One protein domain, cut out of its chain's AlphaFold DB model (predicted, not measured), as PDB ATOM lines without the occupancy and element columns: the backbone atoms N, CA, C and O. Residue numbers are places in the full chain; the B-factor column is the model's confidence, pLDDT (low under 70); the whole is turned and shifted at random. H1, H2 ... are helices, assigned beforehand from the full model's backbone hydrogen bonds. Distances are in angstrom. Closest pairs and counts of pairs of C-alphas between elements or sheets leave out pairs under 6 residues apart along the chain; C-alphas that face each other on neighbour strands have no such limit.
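What this domain is: This is residues 93 to 163 of the 178 residues of an uncharacterized protein of Aspergillus homomorphus (strain CBS 101889) (UniProt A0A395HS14). H4 is an arm leading away from a small up-and-down bundle of three helices, H1, H2 and H3, each running against the one before; its residues 155 to 163 stick out. The printed part has 71 residues with four named helices, H1 to H4 in chain order, all helix. It is loose, with a radius of gyration of the C-alphas of 16.0 A, spanning 50 by 26 by 18 A.

How they stand to each other: Start at H4, residues 148 to 163, which touches no helix. Look next at H1, residues 93 to 107, and H3, residues 127 to 137: they touch, closest at the C-alphas of Phe 98 and Arg 131, 6.3 A apart, the same way at 36 degrees, only just a steep tilt. H2, residues 111 to 122, forms a hairpin with H3, closest at the C-alphas of Ile 120 and Ile 130, 6.2 A. In these four helices every O i to N i+4 pair is within hydrogen-bond range.

Where its parts are: Find C-alpha 148 at (-42.503, -26.815, -6.984); H4 runs 22.9 A to C-alpha 163. H1 runs 21.0 A, H2 16.4 A, H3 15.1 A.

The domain as a whole: The printed part has no cut and no long link; residue 163 is under pLDDT 70.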
ATOM      1  N   ALA A  93     -41.904 -28.926   2.836       89.25
ATOM      2  CA  ALA A  93     -42.856 -27.823   2.722       89.25
ATOM      3  C   ALA A  93     -42.854 -26.934   3.978       89.25
ATOM      4  O   ALA A  93     -42.847 -25.705   3.874       89.25
ATOM      5  N   TYR A  94     -42.794 -27.552   5.161       90.75
ATOM      6  CA  TYR A  94     -42.687 -26.853   6.437       90.75
ATOM      7  C   TYR A  94     -41.446 -25.956   6.502       90.75
ATOM      8  O   TYR A  94     -41.564 -24.743   6.707       90.75
ATOM      9  N   TYR A  95     -40.260 -26.532   6.285       91.12
ATOM     10  CA  TYR A  95     -38.999 -25.795   6.375       91.12
ATOM     11  C   TYR A  95     -38.853 -24.764   5.267       91.12
ATOM     12  O   TYR A  95     -38.339 -23.676   5.509       91.12
ATOM     13  N   ARG A  96     -39.349 -25.063   4.066       90.50
ATOM     14  CA  ARG A  96     -39.372 -24.105   2.968       90.50
ATOM     15  C   ARG A  96     -40.147 -22.848   3.352       90.50
ATOM     16  O   ARG A  96     -39.629 -21.747   3.199       90.50
ATOM     17  N   ALA A  97     -41.352 -23.006   3.890       88.44
ATOM     18  CA  ALA A  97     -42.162 -21.863   4.277       88.44
ATOM     19  C   ALA A  97     -41.559 -21.097   5.468       88.44
ATOM     20  O   ALA A  97     -41.669 -19.875   5.525       88.44
ATOM     21  N   PHE A  98     -40.885 -21.786   6.396       89.75
ATOM     22  CA  PHE A  98     -40.112 -21.133   7.458       89.75
ATOM     23  C   PHE A  98     -38.967 -20.278   6.887       89.75
ATOM     24  O   PHE A  98     -38.858 -19.098   7.213       89.75
ATOM     25  N   LEU A  99     -38.162 -20.844   5.981       91.00
ATOM     26  CA  LEU A  99     -37.049 -20.148   5.332       91.00
ATOM     27  C   LEU A  99     -37.516 -18.954   4.500       91.00
ATOM     28  O   LEU A  99     -36.874 -17.908   4.535       91.00
ATOM     29  N   GLU A 100     -38.634 -19.071   3.780       90.81
ATOM     30  CA  GLU A 100     -39.222 -17.941   3.054       90.81
ATOM     31  C   GLU A 100     -39.527 -16.772   3.996       90.81
ATOM     32  O   GLU A 100     -39.196 -15.633   3.674       90.81
ATOM     33  N   GLN A 101     -40.077 -17.039   5.183       90.12
ATOM     34  CA  GLN A 101     -40.318 -15.992   6.180       90.12
ATOM     35  C   GLN A 101     -39.015 -15.400   6.722       90.12
ATOM     36  O   GLN A 101     -38.887 -14.180   6.815       90.12
ATOM     37  N   SER A 102     -38.001 -16.228   6.991       88.94
ATOM     38  CA  SER A 102     -36.677 -15.728   7.381       88.94
ATOM     39  C   SER A 102     -36.067 -14.823   6.301       88.94
ATOM     40  O   SER A 102     -35.542 -13.754   6.607       88.94
ATOM     41  N   PHE A 103     -36.180 -15.197   5.025       90.69
ATOM     42  CA  PHE A 103     -35.683 -14.382   3.920       90.69
ATOM     43  C   PHE A 103     -36.456 -13.076   3.739       90.69
ATOM     44  O   PHE A 103     -35.840 -12.082   3.357       90.69
ATOM     45  N   ARG A 104     -37.767 -13.038   4.019       89.75
ATOM     46  CA  ARG A 104     -38.528 -11.775   4.014       89.75
ATOM     47  C   ARG A 104     -37.926 -10.787   4.987       89.75
ATOM     48  O   ARG A 104     -37.590  -9.682   4.584       89.75
ATOM     49  N   VAL A 105     -37.741 -11.216   6.229       89.88
ATOM     50  CA  VAL A 105     -37.173 -10.380   7.287       89.88
ATOM     51  C   VAL A 105     -35.794  -9.862   6.894       89.88
ATOM     52  O   VAL A 105     -35.545  -8.669   6.995       89.88
ATOM     53  N   LEU A 106     -34.925 -10.726   6.360       87.44
ATOM     54  CA  LEU A 106     -33.583 -10.327   5.919       87.44
ATOM     55  C   LEU A 106     -33.583  -9.361   4.721       87.44
ATOM     56  O   LEU A 106     -32.606  -8.643   4.524       87.44
ATOM     57  N   ARG A 107     -34.642  -9.350   3.903       88.69
ATOM     58  CA  ARG A 107     -34.791  -8.421   2.767       88.69
ATOM     59  C   ARG A 107     -35.348  -7.063   3.165       88.69
ATOM     60  O   ARG A 107     -35.185  -6.110   2.406       88.69
ATOM     61  N   VAL A 108     -36.010  -6.962   4.314       87.56
ATOM     62  CA  VAL A 108     -36.403  -5.671   4.869       87.56
ATOM     63  C   VAL A 108     -35.131  -5.041   5.419       87.56
ATOM     64  O   VAL A 108     -34.693  -5.371   6.513       87.56
ATOM     65  N   SER A 109     -34.487  -4.182   4.631       82.94
ATOM     66  CA  SER A 109     -33.230  -3.495   4.974       82.94
ATOM     67  C   SER A 109     -33.373  -2.474   6.123       82.94
ATOM     68  O   SER A 109     -32.739  -1.422   6.095       82.94
ATOM     69  N   ASP A 110     -34.227  -2.752   7.109       91.50
ATOM     70  CA  ASP A 110     -34.464  -1.950   8.303       91.50
ATOM     71  C   ASP A 110     -33.773  -2.615   9.512       91.50
ATOM     72  O   ASP A 110     -34.132  -3.736   9.897       91.50
ATOM     73  N   PRO A 111     -32.784  -1.947  10.133       90.88
ATOM     74  CA  PRO A 111     -32.044  -2.505  11.258       90.88
ATOM     75  C   PRO A 111     -32.930  -2.824  12.470       90.88
ATOM     76  O   PRO A 111     -32.663  -3.808  13.156       90.88
ATOM     77  N   LEU A 112     -34.005  -2.064  12.716       92.75
ATOM     78  CA  LEU A 112     -34.892  -2.299  13.863       92.75
ATOM     79  C   LEU A 112     -35.677  -3.605  13.706       92.75
ATOM     80  O   LEU A 112     -35.851  -4.360  14.663       92.75
ATOM     81  N   ILE A 113     -36.117  -3.889  12.480       92.25
ATOM     82  CA  ILE A 113     -36.828  -5.122  12.129       92.25
ATOM     83  C   ILE A 113     -35.907  -6.333  12.269       92.25
ATOM     84  O   ILE A 113     -36.307  -7.359  12.823       92.25
ATOM     85  N   ILE A 114     -34.657  -6.203  11.826       92.25
ATOM     86  CA  ILE A 114     -33.655  -7.264  11.950       92.25
ATOM     87  C   ILE A 114     -33.335  -7.538  13.427       92.25
ATOM     88  O   ILE A 114     -33.291  -8.698  13.835       92.25
ATOM     89  N   GLU A 115     -33.149  -6.502  14.247       92.94
ATOM     90  CA  GLU A 115     -32.910  -6.664  15.686       92.94
ATOM     91  C   GLU A 115     -34.088  -7.333  16.401       92.94
ATOM     92  O   GLU A 115     -33.880  -8.261  17.187       92.94
ATOM     93  N   ALA A 116     -35.321  -6.926  16.090       92.94
ATOM     94  CA  ALA A 116     -36.521  -7.537  16.652       92.94
ATOM     95  C   ALA A 116     -36.648  -9.016  16.253       92.94
ATOM     96  O   ALA A 116     -36.912  -9.871  17.097       92.94
ATOM     97  N   ALA A 117     -36.372  -9.350  14.991       92.62
ATOM     98  CA  ALA A 117     -36.359 -10.735  14.534       92.62
ATOM     99  C   ALA A 117     -35.266 -11.580  15.203       92.62
ATOM    100  O   ALA A 117     -35.501 -12.735  15.553       92.62
ATOM    101  N   LEU A 118     -34.074 -11.016  15.423       92.25
ATOM    102  CA  LEU A 118     -33.013 -11.696  16.167       92.25
ATOM    103  C   LEU A 118     -33.409 -11.941  17.624       92.25
ATOM    104  O   LEU A 118     -33.051 -12.983  18.170       92.25
ATOM    105  N   ALA A 119     -34.133 -11.012  18.253       93.62
ATOM    106  CA  ALA A 119     -34.663 -11.209  19.599       93.62
ATOM    107  C   ALA A 119     -35.666 -12.374  19.639       93.62
ATOM    108  O   ALA A 119     -35.521 -13.254  20.483       93.62
ATOM    109  N   ILE A 120     -36.592 -12.434  18.675       92.88
ATOM    110  CA  ILE A 120     -37.557 -13.535  18.520       92.88
ATOM    111  C   ILE A 120     -36.838 -14.881  18.366       92.88
ATOM    112  O   ILE A 120     -37.108 -15.819  19.104       92.88
ATOM    113  N   ILE A 121     -35.867 -14.979  17.450       90.31
ATOM    114  CA  ILE A 121     -35.149 -16.240  17.181       90.31
ATOM    115  C   ILE A 121     -34.322 -16.701  18.393       90.31
ATOM    116  O   ILE A 121     -34.097 -17.895  18.580       90.31
ATOM    117  N   ARG A 122     -33.827 -15.760  19.206       92.94
ATOM    118  CA  ARG A 122     -33.038 -16.060  20.411       92.94
ATOM    119  C   ARG A 122     -33.898 -16.465  21.603       92.94
ATOM    120  O   ARG A 122     -33.363 -17.068  22.535       92.94
ATOM    121  N   ASN A 123     -35.192 -16.157  21.591       88.56
ATOM    122  CA  ASN A 123     -36.120 -16.746  22.540       88.56
ATOM    123  C   ASN A 123     -36.240 -18.230  22.167       88.56
ATOM    124  O   ASN A 123     -36.603 -18.560  21.044       88.56
ATOM    125  N   ASN A 124     -35.853 -19.131  23.076       85.44
ATOM    126  CA  ASN A 124     -35.842 -20.588  22.868       85.44
ATOM    127  C   ASN A 124     -37.269 -21.169  22.781       85.44
ATOM    128  O   ASN A 124     -37.669 -22.010  23.588       85.44
ATOM    129  N   GLU A 125     -38.051 -20.689  21.827       92.44
ATOM    130  CA  GLU A 125     -39.431 -21.068  21.581       92.44
ATOM    131  C   GLU A 125     -39.526 -22.108  20.465       92.44
ATOM    132  O   GLU A 125     -38.547 -22.446  19.793       92.44
ATOM    133  N   SER A 126     -40.721 -22.668  20.276       92.38
ATOM    134  CA  SER A 126     -40.937 -23.599  19.175       92.38
ATOM    135  C   SER A 126     -40.879 -22.864  17.833       92.38
ATOM    136  O   SER A 126     -41.262 -21.700  17.714       92.38
ATOM    137  N   HIS A 127     -40.446 -23.574  16.790       90.06
ATOM    138  CA  HIS A 127     -40.347 -23.021  15.436       90.06
ATOM    139  C   HIS A 127     -41.674 -22.439  14.925       90.06
ATOM    140  O   HIS A 127     -41.660 -21.476  14.165       90.06
ATOM    141  N   ASP A 128     -42.814 -22.987  15.355       90.44
ATOM    142  CA  ASP A 128     -44.136 -22.486  14.970       90.44
ATOM    143  C   ASP A 128     -44.435 -21.116  15.582       90.44
ATOM    144  O   ASP A 128     -44.992 -20.254  14.903       90.44
ATOM    145  N   VAL A 129     -44.036 -20.896  16.839       92.38
ATOM    146  CA  VAL A 129     -44.211 -19.596  17.500       92.38
ATOM    147  C   VAL A 129     -43.284 -18.573  16.860       92.38
ATOM    148  O   VAL A 129     -43.770 -17.561  16.363       92.38
ATOM    149  N   ILE A 130     -41.997 -18.909  16.718       92.62
ATOM    150  CA  ILE A 130     -41.007 -18.075  16.021       92.62
ATOM    151  C   ILE A 130     -41.527 -17.684  14.633       92.62
ATOM    152  O   ILE A 130     -41.515 -16.516  14.261       92.62
ATOM    153  N   ARG A 131     -42.036 -18.646  13.858       90.62
ATOM    154  CA  ARG A 131     -42.576 -18.386  12.519       90.62
ATOM    155  C   ARG A 131     -43.740 -17.399  12.543       90.62
ATOM    156  O   ARG A 131     -43.779 -16.506  11.701       90.62
ATOM    157  N   ASN A 132     -44.687 -17.571  13.461       91.81
ATOM    158  CA  ASN A 132     -45.852 -16.694  13.563       91.81
ATOM    159  C   ASN A 132     -45.457 -15.271  13.967       91.81
ATOM    160  O   ASN A 132     -45.983 -14.310  13.408       91.81
ATOM    161  N   GLU A 133     -44.503 -15.133  14.884       93.12
ATOM    162  CA  GLU A 133     -43.980 -13.830  15.289       93.12
ATOM    163  C   GLU A 133     -43.220 -13.144  14.146       93.12
ATOM    164  O   GLU A 133     -43.446 -11.963  13.886       93.12
ATOM    165  N   LEU A 134     -42.403 -13.882  13.384       91.62
ATOM    166  CA  LEU A 134     -41.726 -13.343  12.198       91.62
ATOM    167  C   LEU A 134     -42.721 -12.899  11.110       91.62
ATOM    168  O   LEU A 134     -42.514 -11.856  10.490       91.62
ATOM    169  N   ILE A 135     -43.819 -13.641  10.904       91.31
ATOM    170  CA  ILE A 135     -44.902 -13.256   9.977       91.31
ATOM    171  C   ILE A 135     -45.583 -11.962  10.431       91.31
ATOM    172  O   ILE A 135     -45.892 -11.107   9.602       91.31
ATOM    173  N   ALA A 136     -45.832 -11.812  11.735       91.44
ATOM    174  CA  ALA A 136     -46.425 -10.595  12.281       91.44
ATOM    175  C   ALA A 136     -45.504  -9.379  12.098       91.44
ATOM    176  O   ALA A 136     -45.987  -8.263  11.909       91.44
ATOM    177  N   LEU A 137     -44.189  -9.607  12.129       91.00
ATOM    178  CA  LEU A 137     -43.178  -8.568  11.993       91.00
ATOM    179  C   LEU A 137     -43.027  -8.076  10.548       91.00
ATOM    180  O   LEU A 137     -42.896  -6.876  10.314       91.00
ATOM    181  N   VAL A 138     -43.072  -8.996   9.578       89.81
ATOM    182  CA  VAL A 138     -43.033  -8.683   8.143       89.81
ATOM    183  C   VAL A 138     -44.126  -9.474   7.415       89.81
ATOM    184  O   VAL A 138     -43.882 -10.597   6.962       89.81
ATOM    185  N   PRO A 139     -45.337  -8.904   7.262       84.06
ATOM    186  CA  PRO A 139     -46.418  -9.583   6.570       84.06
ATOM    187  C   PRO A 139     -46.113  -9.695   5.074       84.06
ATOM    188  O   PRO A 139     -45.749  -8.725   4.409       84.06
ATOM    189  N   GLY A 140     -46.295 -10.890   4.521       80.75
ATOM    190  CA  GLY A 140     -46.126 -11.132   3.096       80.75
ATOM    191  C   GLY A 140     -46.405 -12.584   2.737       80.75
ATOM    192  O   GLY A 140     -45.920 -13.502   3.399       80.75
ATOM    193  N   ASN A 141     -47.176 -12.780   1.666       76.25
ATOM    194  CA  ASN A 141     -47.555 -14.107   1.174       76.25
ATOM    195  C   ASN A 141     -46.912 -14.451  -0.176       76.25
ATOM    196  O   ASN A 141     -47.014 -15.592  -0.617       76.25
ATOM    197  N   ASP A 142     -46.215 -13.505  -0.812       81.69
ATOM    198  CA  ASP A 142     -45.673 -13.704  -2.159       81.69
ATOM    199  C   ASP A 142     -44.458 -14.633  -2.123       81.69
ATOM    200  O   ASP A 142     -43.479 -14.286  -1.452       81.69
ATOM    201  N   PRO A 143     -44.485 -15.800  -2.780       80.12
ATOM    202  CA  PRO A 143     -43.408 -16.780  -2.686       80.12
ATOM    203  C   PRO A 143     -42.070 -16.156  -3.099       80.12
ATOM    204  O   PRO A 143     -41.949 -15.539  -4.154       80.12
ATOM    205  N   ILE A 144     -41.061 -16.295  -2.235       85.25
ATOM    206  CA  ILE A 144     -39.696 -15.823  -2.521       85.25
ATOM    207  C   ILE A 144     -38.909 -16.871  -3.302       85.25
ATOM    208  O   ILE A 144     -38.066 -16.520  -4.128       85.25
ATOM    209  N   LEU A 145     -39.134 -18.144  -2.983       83.38
ATOM    210  CA  LEU A 145     -38.443 -19.266  -3.600       83.38
ATOM    211  C   LEU A 145     -39.268 -19.801  -4.782       83.38
ATOM    212  O   LEU A 145     -40.499 -19.774  -4.704       83.38
ATOM    213  N   PRO A 146     -38.624 -20.360  -5.825       85.12
ATOM    214  CA  PRO A 146     -39.321 -20.892  -6.996       85.12
ATOM    215  C   PRO A 146     -40.273 -22.023  -6.634       85.12
ATOM    216  O   PRO A 146     -39.881 -22.927  -5.887       85.12
ATOM    217  N   THR A 147     -41.520 -21.981  -7.093       85.94
ATOM    218  CA  THR A 147     -42.539 -22.976  -6.721       85.94
ATOM    219  C   THR A 147     -42.145 -24.392  -7.154       85.94
ATOM    220  O   THR A 147     -41.270 -24.585  -7.990       85.94
ATOM    221  N   GLU A 148     -42.783 -25.423  -6.589       85.00
ATOM    222  CA  GLU A 148     -42.503 -26.815  -6.984       85.00
ATOM    223  C   GLU A 148     -42.650 -27.027  -8.499       85.00
ATOM    224  O   GLU A 148     -41.847 -27.729  -9.105       85.00
ATOM    225  N   LYS A 149     -43.627 -26.359  -9.124       85.19
ATOM    226  CA  LYS A 149     -43.837 -26.407 -10.575       85.19
ATOM    227  C   LYS A 149     -42.665 -25.805 -11.341       85.19
ATOM    228  O   LYS A 149     -42.150 -26.456 -12.239       85.19
ATOM    229  N   GLU A 150     -42.209 -24.623 -10.936       87.00
ATOM    230  CA  GLU A 150     -41.054 -23.955 -11.547       87.00
ATOM    231  C   GLU A 150     -39.781 -24.800 -11.411       87.00
ATOM    232  O   GLU A 150     -39.017 -24.926 -12.361       87.00
ATOM    233  N   ILE A 151     -39.575 -25.450 -10.261       87.19
ATOM    234  CA  ILE A 151     -38.434 -26.355 -10.063       87.19
ATOM    235  C   ILE A 151     -38.523 -27.559 -11.010       87.19
ATOM    236  O   ILE A 151     -37.516 -27.957 -11.594       87.19
ATOM    237  N   LEU A 152     -39.710 -28.154 -11.172       88.00
ATOM    238  CA  LEU A 152     -39.907 -29.282 -12.086       88.00
ATOM    239  C   LEU A 152     -39.688 -28.883 -13.548       88.00
ATOM    240  O   LEU A 152     -39.099 -29.662 -14.294       88.00
ATOM    241  N   GLU A 153     -40.128 -27.687 -13.938       90.94
ATOM    242  CA  GLU A 153     -39.888 -27.124 -15.268       90.94
ATOM    243  C   GLU A 153     -38.387 -26.919 -15.510       90.94
ATOM    244  O   GLU A 153     -37.864 -27.449 -16.486       90.94
ATOM    245  N   MET A 154     -37.664 -26.300 -14.570       87.31
ATOM    246  CA  MET A 154     -36.206 -26.129 -14.662       87.31
ATOM    247  C   MET A 154     -35.459 -27.465 -14.806       87.31
ATOM    248  O   MET A 154     -34.578 -27.607 -15.649       87.31
ATOM    249  N   ILE A 155     -35.823 -28.474 -14.005       89.19
ATOM    250  CA  ILE A 155     -35.209 -29.811 -14.082       89.19
ATOM    251  C   ILE A 155     -35.514 -30.477 -15.432       89.19
ATOM    252  O   ILE A 155     -34.701 -31.248 -15.950       89.19
ATOM    253  N   GLN A 156     -36.705 -30.247 -15.981       85.19
ATOM    254  CA  GLN A 156     -37.100 -30.806 -17.267       85.19
ATOM    255  C   GLN A 156     -36.321 -30.152 -18.417       85.19
ATOM    256  O   GLN A 156     -35.820 -30.873 -19.278       85.19
ATOM    257  N   GLU A 157     -36.144 -28.831 -18.379       85.06
ATOM    258  CA  GLU A 157     -35.322 -28.080 -19.335       85.06
ATOM    259  C   GLU A 157     -33.865 -28.572 -19.344       85.06
ATOM    260  O   GLU A 157     -33.332 -28.895 -20.406       85.06
ATOM    261  N   GLU A 158     -33.247 -28.757 -18.170       83.56
ATOM    262  CA  GLU A 158     -31.881 -29.299 -18.062       83.56
ATOM    263  C   GLU A 158     -31.746 -30.692 -18.703       83.56
ATOM    264  O   GLU A 158     -30.769 -30.986 -19.401       83.56
ATOM    265  N   LYS A 159     -32.746 -31.562 -18.511       81.50
ATOM    266  CA  LYS A 159     -32.758 -32.911 -19.103       81.50
ATOM    267  C   LYS A 159     -32.900 -32.889 -20.620       81.50
ATOM    268  O   LYS A 159     -32.351 -33.762 -21.300       81.50
ATOM    269  N   ASP A 160     -33.662 -31.944 -21.155       78.56
ATOM    270  CA  ASP A 160     -33.868 -31.821 -22.593       78.56
ATOM    271  C   ASP A 160     -32.621 -31.230 -23.282       78.56
ATOM    272  O   ASP A 160     -32.227 -31.708 -24.354       78.56
ATOM    273  N   ASP A 161     -31.894 -30.333 -22.609       74.19
ATOM    274  CA  ASP A 161     -30.576 -29.848 -23.041       74.19
ATOM    275  C   ASP A 161     -29.501 -30.952 -23.056       74.19
ATOM    276  O   ASP A 161     -28.690 -31.035 -23.990       74.19
ATOM    277  N   GLU A 162     -29.488 -31.843 -22.059       70.12
ATOM    278  CA  GLU A 162     -28.583 -33.001 -22.043       70.12
ATOM    279  C   GLU A 162     -28.870 -33.981 -23.193       70.12
ATOM    280  O   GLU A 162     -27.942 -34.473 -23.850       70.12
ATOM    281  N   LYS A 163     -30.147 -34.225 -23.515       63.78
ATOM    282  CA  LYS A 163     -30.539 -35.054 -24.671       63.78
ATOM    283  C   LYS A 163     -30.156 -34.415 -26.011       63.78
ATOM    284  O   LYS A 163     -29.745 -35.125 -26.935       63.78
TER     285      LYS A 163